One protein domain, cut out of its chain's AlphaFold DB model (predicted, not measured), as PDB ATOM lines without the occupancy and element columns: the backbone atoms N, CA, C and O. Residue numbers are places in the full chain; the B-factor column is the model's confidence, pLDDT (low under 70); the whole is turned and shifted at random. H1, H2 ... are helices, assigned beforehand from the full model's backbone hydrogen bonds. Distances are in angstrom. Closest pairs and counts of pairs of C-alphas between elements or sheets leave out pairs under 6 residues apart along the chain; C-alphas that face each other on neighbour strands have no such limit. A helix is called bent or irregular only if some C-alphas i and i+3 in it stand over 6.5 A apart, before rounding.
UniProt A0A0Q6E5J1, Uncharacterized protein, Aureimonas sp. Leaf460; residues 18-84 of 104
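What this domain is: This is residues 18 to 84 of the 104 residues of an uncharacterized protein of Aureimonas sp. Leaf460 (UniProt A0A0Q6E5J1). Two long helices, H1 and H3, run side by side in opposite ways, with a short helix, H2, set crosswise to them over one side of the pair, near the first turns of H3. The two long helices make the longest axis, and the links before and after H2 carry the backbone round from the last residue of H1 to the first of H3. The printed part has 67 residues with three named helices, in the order H1, H2, H3, and no named strand; the class is all helix. The whole is compact, with a radius of gyration of the C-alphas of 12.3 A, yet elongated in outline, with spans of 39 by 21 by 16 A.

How they stand to each other: Start at Gly 18, where H1, residues 18 to 37, begins, and look across to H3, residues 61 to 84. The two touch, with 21 pairs of C-alphas within 8 A. Their closest C-alphas are those of Gly 18 and Leu 78, 4.3 A apart. They run opposite ways at a shallow tilt of 22 degrees. Next look at H2, residues 44 to 51. It is close to H1 but not clearly touching: the closest C-alphas, those of Val 29 and Asp 46, are 7.7 A apart. The lines of H1 and H2 are about perpendicular, at 86 degrees. H2 and H3 touch, and H3 does so with residues 64 to 68 alone. Their closest C-alphas are those of Val 50 and Arg 64, 5.9 A apart. H2 and H3 stand at a steep tilt of 67 degrees and run opposite ways. In H1, H2 and H3 every O i to N i+4 pair of the backbone is within hydrogen-bond range.

Where its parts are: Find C-alpha 18 at (137.867, 104.541, 138.852); from there H1 runs 27.9 A to C-alpha 37 at (118.832, 115.255, 121.484). At residue 44 you reach H2, which runs to residue 51. At residue 61 H3, the longest helix with 24 residues, begins; it runs 34.7 A to C-alpha 84 at (145.428, 95.136, 142.444). No helix is bent.

The domain as a whole: Read from residue 18 to residue 84 and you meet no cut. The C-alphas of these two residues are 12.6 A apart, while the two C-alphas farthest apart, those of Gly 38 and Leu 84, are 40.1 A apart. Both links are short: 6 residues between H1 and H2, and 9 between H2 and H3. In the B-factor column the mean pLDDT of the printed part is 74.3. There you will find 15 residues under 70: residue 33, residues 36 to 42, residue 44, residues 46 to 47, residue 50, residues 53 to 54 and residue 56.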
ATOM      1  N   GLY A  18     138.388 105.114 140.094       76.69
ATOM      2  CA  GLY A  18     137.867 104.541 138.852       76.69
ATOM      3  C   GLY A  18     136.342 104.657 138.750       76.69
ATOM      4  O   GLY A  18     135.827 105.177 137.760       76.69
ATOM      5  N   VAL A  19     135.615 104.257 139.798       81.38
ATOM      6  CA  VAL A  19     134.144 104.339 139.862       81.38
ATOM      7  C   VAL A  19     133.650 105.784 139.770       81.38
ATOM      8  O   VAL A  19     132.730 106.071 139.001       81.38
ATOM      9  N   LEU A  20     134.270 106.718 140.495       83.94
ATOM     10  CA  LEU A  20     133.919 108.140 140.437       83.94
ATOM     11  C   LEU A  20     134.144 108.725 139.039       83.94
ATOM     12  O   LEU A  20     133.333 109.517 138.555       83.94
ATOM     13  N   PHE A  21     135.215 108.315 138.359       78.06
ATOM     14  CA  PHE A  21     135.473 108.709 136.978       78.06
ATOM     15  C   PHE A  21     134.431 108.143 136.003       78.06
ATOM     16  O   PHE A  21     133.990 108.869 135.109       78.06
ATOM     17  N   VAL A  22     133.987 106.895 136.196       77.81
ATOM     18  CA  VAL A  22     132.888 106.295 135.420       77.81
ATOM     19  C   VAL A  22     131.576 107.043 135.660       77.81
ATOM     20  O   VAL A  22     130.904 107.418 134.703       77.81
ATOM     21  N   LEU A  23     131.221 107.332 136.913       81.94
ATOM     22  CA  LEU A  23     130.032 108.125 137.247       81.94
ATOM     23  C   LEU A  23     130.077 109.506 136.593       81.94
ATOM     24  O   LEU A  23     129.113 109.935 135.958       81.94
ATOM     25  N   ARG A  24     131.219 110.192 136.691       79.31
ATOM     26  CA  ARG A  24     131.421 111.501 136.066       79.31
ATOM     27  C   ARG A  24     131.278 111.436 134.548       79.31
ATOM     28  O   ARG A  24     130.675 112.335 133.967       79.31
ATOM     29  N   LEU A  25     131.783 110.380 133.913       73.56
ATOM     30  CA  LEU A  25     131.582 110.132 132.489       73.56
ATOM     31  C   LEU A  25     130.095 109.946 132.159       73.56
ATOM     32  O   LEU A  25     129.604 110.590 131.237       73.56
ATOM     33  N   VAL A  26     129.375 109.102 132.904       75.19
ATOM     34  CA  VAL A  26     127.936 108.864 132.694       75.19
ATOM     35  C   VAL A  26     127.161 110.177 132.778       75.19
ATOM     36  O   VAL A  26     126.333 110.459 131.913       75.19
ATOM     37  N   LEU A  27     127.468 111.019 133.766       80.00
ATOM     38  CA  LEU A  27     126.856 112.338 133.912       80.00
ATOM     39  C   LEU A  27     127.224 113.288 132.762       80.00
ATOM     40  O   LEU A  27     126.347 113.982 132.252       80.00
ATOM     41  N   ALA A  28     128.485 113.301 132.317       77.38
ATOM     42  CA  ALA A  28     128.935 114.136 131.202       77.38
ATOM     43  C   ALA A  28     128.271 113.740 129.875       77.38
ATOM     44  O   ALA A  28     127.792 114.606 129.145       77.38
ATOM     45  N   VAL A  29     128.179 112.438 129.588       71.06
ATOM     46  CA  VAL A  29     127.487 111.908 128.403       71.06
ATOM     47  C   VAL A  29     125.992 112.195 128.482       71.06
ATOM     48  O   VAL A  29     125.410 112.653 127.502       71.06
ATOM     49  N   ARG A  30     125.371 112.000 129.654       73.81
ATOM     50  CA  ARG A  30     123.959 112.333 129.877       73.81
ATOM     51  C   ARG A  30     123.692 113.818 129.629       73.81
ATOM     52  O   ARG A  30     122.700 114.140 128.987       73.81
ATOM     53  N   ARG A  31     124.581 114.708 130.082       74.75
ATOM     54  CA  ARG A  31     124.480 116.152 129.831       74.75
ATOM     55  C   ARG A  31     124.584 116.480 128.337       74.75
ATOM     56  O   ARG A  31     123.688 117.128 127.813       74.75
ATOM     57  N   LEU A  32     125.611 115.959 127.660       70.44
ATOM     58  CA  LEU A  32     125.802 116.095 126.208       70.44
ATOM     59  C   LEU A  32     124.561 115.658 125.424       70.44
ATOM     60  O   LEU A  32     124.186 116.294 124.450       70.44
ATOM     61  N   ARG A  33     123.903 114.580 125.859       69.50
ATOM     62  CA  ARG A  33     122.679 114.066 125.235       69.50
ATOM     63  C   ARG A  33     121.460 114.949 125.456       69.50
ATOM     64  O   ARG A  33     120.654 115.096 124.544       69.50
ATOM     65  N   VAL A  34     121.311 115.505 126.656       73.75
ATOM     66  CA  VAL A  34     120.243 116.469 126.948       73.75
ATOM     67  C   VAL A  34     120.416 117.712 126.073       73.75
ATOM     68  O   VAL A  34     119.432 118.193 125.525       73.75
ATOM     69  N   GLU A  35     121.655 118.171 125.877       72.88
ATOM     70  CA  GLU A  35     121.978 119.302 124.996       72.88
ATOM     71  C   GLU A  35     121.838 118.967 123.494       72.88
ATOM     72  O   GLU A  35     121.417 119.832 122.736       72.88
ATOM     73  N   ALA A  36     122.135 117.735 123.058       68.50
ATOM     74  CA  ALA A  36     122.086 117.344 121.642       68.50
ATOM     75  C   ALA A  36     120.702 116.868 121.153       68.50
ATOM     76  O   ALA A  36     120.253 117.276 120.089       68.50
ATOM     77  N   ASP A  37     120.035 115.993 121.914       64.31
ATOM     78  CA  ASP A  37     118.832 115.255 121.484       64.31
ATOM     79  C   ASP A  37     117.605 115.534 122.383       64.31
ATOM     80  O   ASP A  37     116.528 114.982 122.147       64.31
ATOM     81  N   GLY A  38     117.746 116.305 123.474       65.50
ATOM     82  CA  GLY A  38     116.668 116.541 124.453       65.50
ATOM     83  C   GLY A  38     116.205 115.284 125.211       65.50
ATOM     84  O   GLY A  38     115.214 115.314 125.940       65.50
ATOM     85  N   ARG A  39     116.907 114.154 125.050       60.94
ATOM     86  CA  ARG A  39     116.548 112.848 125.625       60.94
ATOM     87  C   ARG A  39     117.308 112.583 126.921       60.94
ATOM     88  O   ARG A  39     118.535 112.517 126.933       60.94
ATOM     89  N   ALA A  40     116.575 112.337 128.006       56.94
ATOM     90  CA  ALA A  40     117.144 111.939 129.290       56.94
ATOM     91  C   ALA A  40     117.364 110.413 129.353       56.94
ATOM     92  O   ALA A  40     116.408 109.645 129.352       56.94
ATOM     93  N   GLY A  41     118.623 109.966 129.428       62.88
ATOM     94  CA  GLY A  41     118.970 108.552 129.633       62.88
ATOM     95  C   GLY A  41     120.405 108.212 129.223       62.88
ATOM     96  O   GLY A  41     121.022 108.964 128.471       62.88
ATOM     97  N   PHE A  42     120.927 107.090 129.728       64.25
ATOM     98  CA  PHE A  42     122.221 106.515 129.346       64.25
ATOM     99  C   PHE A  42     121.984 105.135 128.724       64.25
ATOM    100  O   PHE A  42     121.400 104.269 129.373       64.25
ATOM    101  N   SER A  43     122.413 104.935 127.476       71.31
ATOM    102  CA  SER A  43     122.352 103.647 126.776       71.31
ATOM    103  C   SER A  43     123.754 103.148 126.420       71.31
ATOM    104  O   SER A  43     124.668 103.936 126.183       71.31
ATOM    105  N   ALA A  44     123.933 101.831 126.305       68.81
ATOM    106  CA  ALA A  44     125.177 101.243 125.802       68.81
ATOM    107  C   ALA A  44     125.523 101.727 124.377       68.81
ATOM    108  O   ALA A  44     126.698 101.844 124.020       68.81
ATOM    109  N   GLU A  45     124.512 102.084 123.578       72.56
ATOM    110  CA  GLU A  45     124.708 102.709 122.265       72.56
ATOM    111  C   GLU A  45     125.385 104.084 122.350       72.56
ATOM    112  O   GLU A  45     126.098 104.476 121.425       72.56
ATOM    113  N   ASP A  46     125.249 104.794 123.471       68.31
ATOM    114  CA  ASP A  46     125.896 106.095 123.674       68.31
ATOM    115  C   ASP A  46     127.391 105.966 123.854       68.31
ATOM    116  O   ASP A  46     128.159 106.776 123.341       68.31
ATOM    117  N   LEU A  47     127.822 104.890 124.507       67.75
ATOM    118  CA  LEU A  47     129.236 104.572 124.614       67.75
ATOM    119  C   LEU A  47     129.852 104.340 123.226       67.75
ATOM    120  O   LEU A  47     130.984 104.749 122.959       67.75
ATOM    121  N   LYS A  48     129.084 103.727 122.316       73.94
ATOM    122  CA  LYS A  48     129.481 103.529 120.919       73.94
ATOM    123  C   LYS A  48     129.498 104.854 120.148       73.94
ATOM    124  O   LYS A  48     130.473 105.114 119.441       73.94
ATOM    125  N   ARG A  49     128.497 105.724 120.343       70.06
ATOM    126  CA  ARG A  49     128.449 107.066 119.732       70.06
ATOM    127  C   ARG A  49     129.596 107.965 120.181       70.06
ATOM    128  O   ARG A  49     130.192 108.609 119.331       70.06
ATOM    129  N   VAL A  50     129.973 107.971 121.463       68.81
ATOM    130  CA  VAL A  50     131.120 108.759 121.968       68.81
ATOM    131  C   VAL A  50     132.444 108.295 121.344       68.81
ATOM    132  O   VAL A  50     133.347 109.103 121.106       68.81
ATOM    133  N   ARG A  51     132.569 107.000 121.018       70.81
ATOM    134  CA  ARG A  51     133.738 106.468 120.296       70.81
ATOM    135  C   ARG A  51     133.723 106.838 118.811       70.81
ATOM    136  O   ARG A  51     134.793 107.117 118.273       70.81
ATOM    137  N   GLN A  52     132.556 106.899 118.170       75.94
ATOM    138  CA  GLN A  52     132.417 107.322 116.773       75.94
ATOM    139  C   GLN A  52     132.605 108.836 116.601       75.94
ATOM    140  O   GLN A  52     132.021 109.640 117.317       75.94
ATOM    141  N   ALA A  53     133.445 109.223 115.641       69.38
ATOM    142  CA  ALA A  53     133.645 110.626 115.290       69.38
ATOM    143  C   ALA A  53     132.473 111.171 114.465       69.38
ATOM    144  O   ALA A  53     131.923 110.447 113.639       69.38
ATOM    145  N   GLY A  54     132.110 112.437 114.693       68.25
ATOM    146  CA  GLY A  54     131.041 113.132 113.968       68.25
ATOM    147  C   GLY A  54     129.614 112.784 114.408       68.25
ATOM    148  O   GLY A  54     128.662 113.196 113.755       68.25
ATOM    149  N   SER A  55     129.439 112.042 115.504       71.00
ATOM    150  CA  SER A  55     128.126 111.575 115.978       71.00
ATOM    151  C   SER A  55     127.290 112.642 116.697       71.00
ATOM    152  O   SER A  55     126.086 112.449 116.846       71.00
ATOM    153  N   TYR A  56     127.905 113.747 117.129       67.19
ATOM    154  CA  TYR A  56     127.250 114.827 117.880       67.19
ATOM    155  C   TYR A  56     127.243 116.178 117.134       67.19
ATOM    156  O   TYR A  56     126.799 117.178 117.686       67.19
ATOM    157  N   GLY A  57     127.708 116.222 115.880       72.38
ATOM    158  CA  GLY A  57     127.859 117.465 115.114       72.38
ATOM    159  C   GLY A  57     129.140 118.244 115.452       72.38
ATOM    160  O   GLY A  57     129.802 117.990 116.458       72.38
ATOM    161  N   VAL A  58     129.511 119.190 114.580       73.38
ATOM    162  CA  VAL A  58     130.798 119.918 114.645       73.38
ATOM    163  C   VAL A  58     130.946 120.718 115.946       73.38
ATOM    164  O   VAL A  58     132.037 120.760 116.514       73.38
ATOM    165  N   ASP A  59     129.844 121.264 116.465       74.25
ATOM    166  CA  ASP A  59     129.836 122.108 117.666       74.25
ATOM    167  C   ASP A  59     130.079 121.326 118.970       74.25
ATOM    168  O   ASP A  59     130.626 121.863 119.933       74.25
ATOM    169  N   LEU A  60     129.731 120.034 119.013       72.19
ATOM    170  CA  LEU A  60     129.859 119.187 120.211       72.19
ATOM    171  C   LEU A  60     131.059 118.225 120.158       72.19
ATOM    172  O   LEU A  60     131.361 117.530 121.135       72.19
ATOM    173  N   GLU A  61     131.800 118.213 119.053       74.50
ATOM    174  CA  GLU A  61     132.961 117.348 118.838       74.50
ATOM    175  C   GLU A  61     134.113 117.552 119.861       74.50
ATOM    176  O   GLU A  61     134.732 116.558 120.270       74.50
ATOM    177  N   PRO A  62     134.412 118.777 120.356       77.81
ATOM    178  CA  PRO A  62     135.391 118.977 121.431       77.81
ATOM    179  C   PRO A  62     134.964 118.305 122.744       77.81
ATOM    180  O   PRO A  62     135.770 117.628 123.391       77.81
ATOM    181  N   ASN A  63     133.680 118.424 123.098       75.44
ATOM    182  CA  ASN A  63     133.110 117.807 124.296       75.44
ATOM    183  C   ASN A  63     133.136 116.276 124.196       75.44
ATOM    184  O   ASN A  63     133.499 115.600 125.162       75.44
ATOM    185  N   ARG A  64     132.861 115.718 123.008       78.75
ATOM    186  CA  ARG A  64     133.019 114.282 122.725       78.75
ATOM    187  C   ARG A  64     134.458 113.811 122.969       78.75
ATOM    188  O   ARG A  64     134.665 112.800 123.640       78.75
ATOM    189  N   ARG A  65     135.468 114.528 122.455       78.81
ATOM    190  CA  ARG A  65     136.890 114.167 122.650       78.81
ATOM    191  C   ARG A  65     137.289 114.186 124.124       78.81
ATOM    192  O   ARG A  65     138.029 113.301 124.558       78.81
ATOM    193  N   TYR A  66     136.799 115.159 124.888       79.62
ATOM    194  CA  TYR A  66     137.022 115.219 126.330       79.62
ATOM    195  C   TYR A  66     136.386 114.020 127.047       79.62
ATOM    196  O   TYR A  66     137.074 113.315 127.787       79.62
ATOM    197  N   ALA A  67     135.118 113.720 126.747       77.44
ATOM    198  CA  ALA A  67     134.422 112.557 127.293       77.44
ATOM    199  C   ALA A  67     135.152 111.241 126.966       77.44
ATOM    200  O   ALA A  67     135.317 110.393 127.838       77.44
ATOM    201  N   LEU A  68     135.674 111.087 125.743       79.19
ATOM    202  CA  LEU A  68     136.438 109.903 125.345       79.19
ATOM    203  C   LEU A  68     137.749 109.749 126.135       79.19
ATOM    204  O   LEU A  68     138.065 108.650 126.586       79.19
ATOM    205  N   ARG A  69     138.512 110.833 126.326       81.75
ATOM    206  CA  ARG A  69     139.740 110.802 127.144       81.75
ATOM    207  C   ARG A  69     139.433 110.435 128.590       81.75
ATOM    208  O   ARG A  69     140.161 109.652 129.188       81.75
ATOM    209  N   GLN A  70     138.336 110.966 129.119       78.88
ATOM    210  CA  GLN A  70     137.898 110.670 130.473       78.88
ATOM    211  C   GLN A  70     137.423 109.221 130.634       78.88
ATOM    212  O   GLN A  70     137.663 108.612 131.669       78.88
ATOM    213  N   LEU A  71     136.808 108.642 129.599       75.44
ATOM    214  CA  LEU A  71     136.458 107.223 129.555       75.44
ATOM    215  C   LEU A  71     137.709 106.342 129.592       75.44
ATOM    216  O   LEU A  71     137.750 105.372 130.343       75.44
ATOM    217  N   LEU A  72     138.741 106.697 128.822       78.88
ATOM    218  CA  LEU A  72     140.009 105.967 128.818       78.88
ATOM    219  C   LEU A  72     140.724 106.043 130.173       78.88
ATOM    220  O   LEU A  72     141.195 105.016 130.655       78.88
ATOM    221  N   SER A  73     140.772 107.216 130.814       78.62
ATOM    222  CA  SER A  73     141.376 107.335 132.147       78.62
ATOM    223  C   SER A  73     140.564 106.603 133.216       78.62
ATOM    224  O   SER A  73     141.151 105.902 134.036       78.62
ATOM    225  N   ALA A  74     139.229 106.687 133.175       74.88
ATOM    226  CA  ALA A  74     138.338 105.922 134.048       74.88
ATOM    227  C   ALA A  74     138.600 104.415 133.939       74.88
ATOM    228  O   ALA A  74     138.794 103.740 134.948       74.88
ATOM    229  N   ALA A  75     138.643 103.904 132.704       76.75
ATOM    230  CA  ALA A  75     138.897 102.499 132.417       76.75
ATOM    231  C   ALA A  75     140.287 102.064 132.897       76.75
ATOM    232  O   ALA A  75     140.414 100.981 133.458       76.75
ATOM    233  N   LEU A  76     141.308 102.913 132.733       81.62
ATOM    234  CA  LEU A  76     142.659 102.636 133.214       81.62
ATOM    235  C   LEU A  76     142.705 102.525 134.744       81.62
ATOM    236  O   LEU A  76     143.195 101.525 135.259       81.62
ATOM    237  N   PHE A  77     142.165 103.507 135.475       77.50
ATOM    238  CA  PHE A  77     142.147 103.475 136.943       77.50
ATOM    239  C   PHE A  77     141.341 102.296 137.486       77.50
ATOM    240  O   PHE A  77     141.781 101.626 138.417       77.50
ATOM    241  N   LEU A  78     140.194 102.006 136.872       75.31
ATOM    242  CA  LEU A  78     139.366 100.872 137.257       75.31
ATOM    243  C   LEU A  78     140.067  99.536 136.968       75.31
ATOM    244  O   LEU A  78     140.041  98.650 137.815       75.31
ATOM    245  N   ALA A  79     140.743  99.402 135.822       80.06
ATOM    246  CA  ALA A  79     141.528  98.215 135.493       80.06
ATOM    247  C   ALA A  79     142.685  98.012 136.478       80.06
ATOM    248  O   ALA A  79     142.863  96.908 136.977       80.06
ATOM    249  N   VAL A  80     143.426  99.072 136.817       82.62
ATOM    250  CA  VAL A  80     144.504  99.007 137.816       82.62
ATOM    251  C   VAL A  80     143.954  98.620 139.190       82.62
ATOM    252  O   VAL A  80     144.479  97.704 139.817       82.62
ATOM    253  N   GLY A  81     142.864  99.254 139.640       75.69
ATOM    254  CA  GLY A  81     142.209  98.922 140.907       75.69
ATOM    255  C   GLY A  81     141.712  97.474 140.953       75.69
ATOM    256  O   GLY A  81     141.917  96.791 141.954       75.69
ATOM    257  N   LEU A  82     141.128  96.975 139.860       79.75
ATOM    258  CA  LEU A  82     140.693  95.581 139.733       79.75
ATOM    259  C   LEU A  82     141.866  94.604 139.728       79.75
ATOM    260  O   LEU A  82     141.785  93.587 140.404       79.75
ATOM    261  N   VAL A  83     142.950  94.900 139.007       84.06
ATOM    262  CA  VAL A  83     144.153  94.056 138.982       84.06
ATOM    263  C   VAL A  83     144.772  93.972 140.374       84.06
ATOM    264  O   VAL A  83     145.055  92.872 140.841       84.06
ATOM    265  N   LEU A  84     144.921  95.103 141.070       81.94
ATOM    266  CA  LEU A  84     145.428  95.136 142.444       81.94
ATOM    267  C   LEU A  84     144.502  94.390 143.411       81.94
ATOM    268  O   LEU A  84     144.972  93.608 144.231       81.94
TER     269      LEU A  84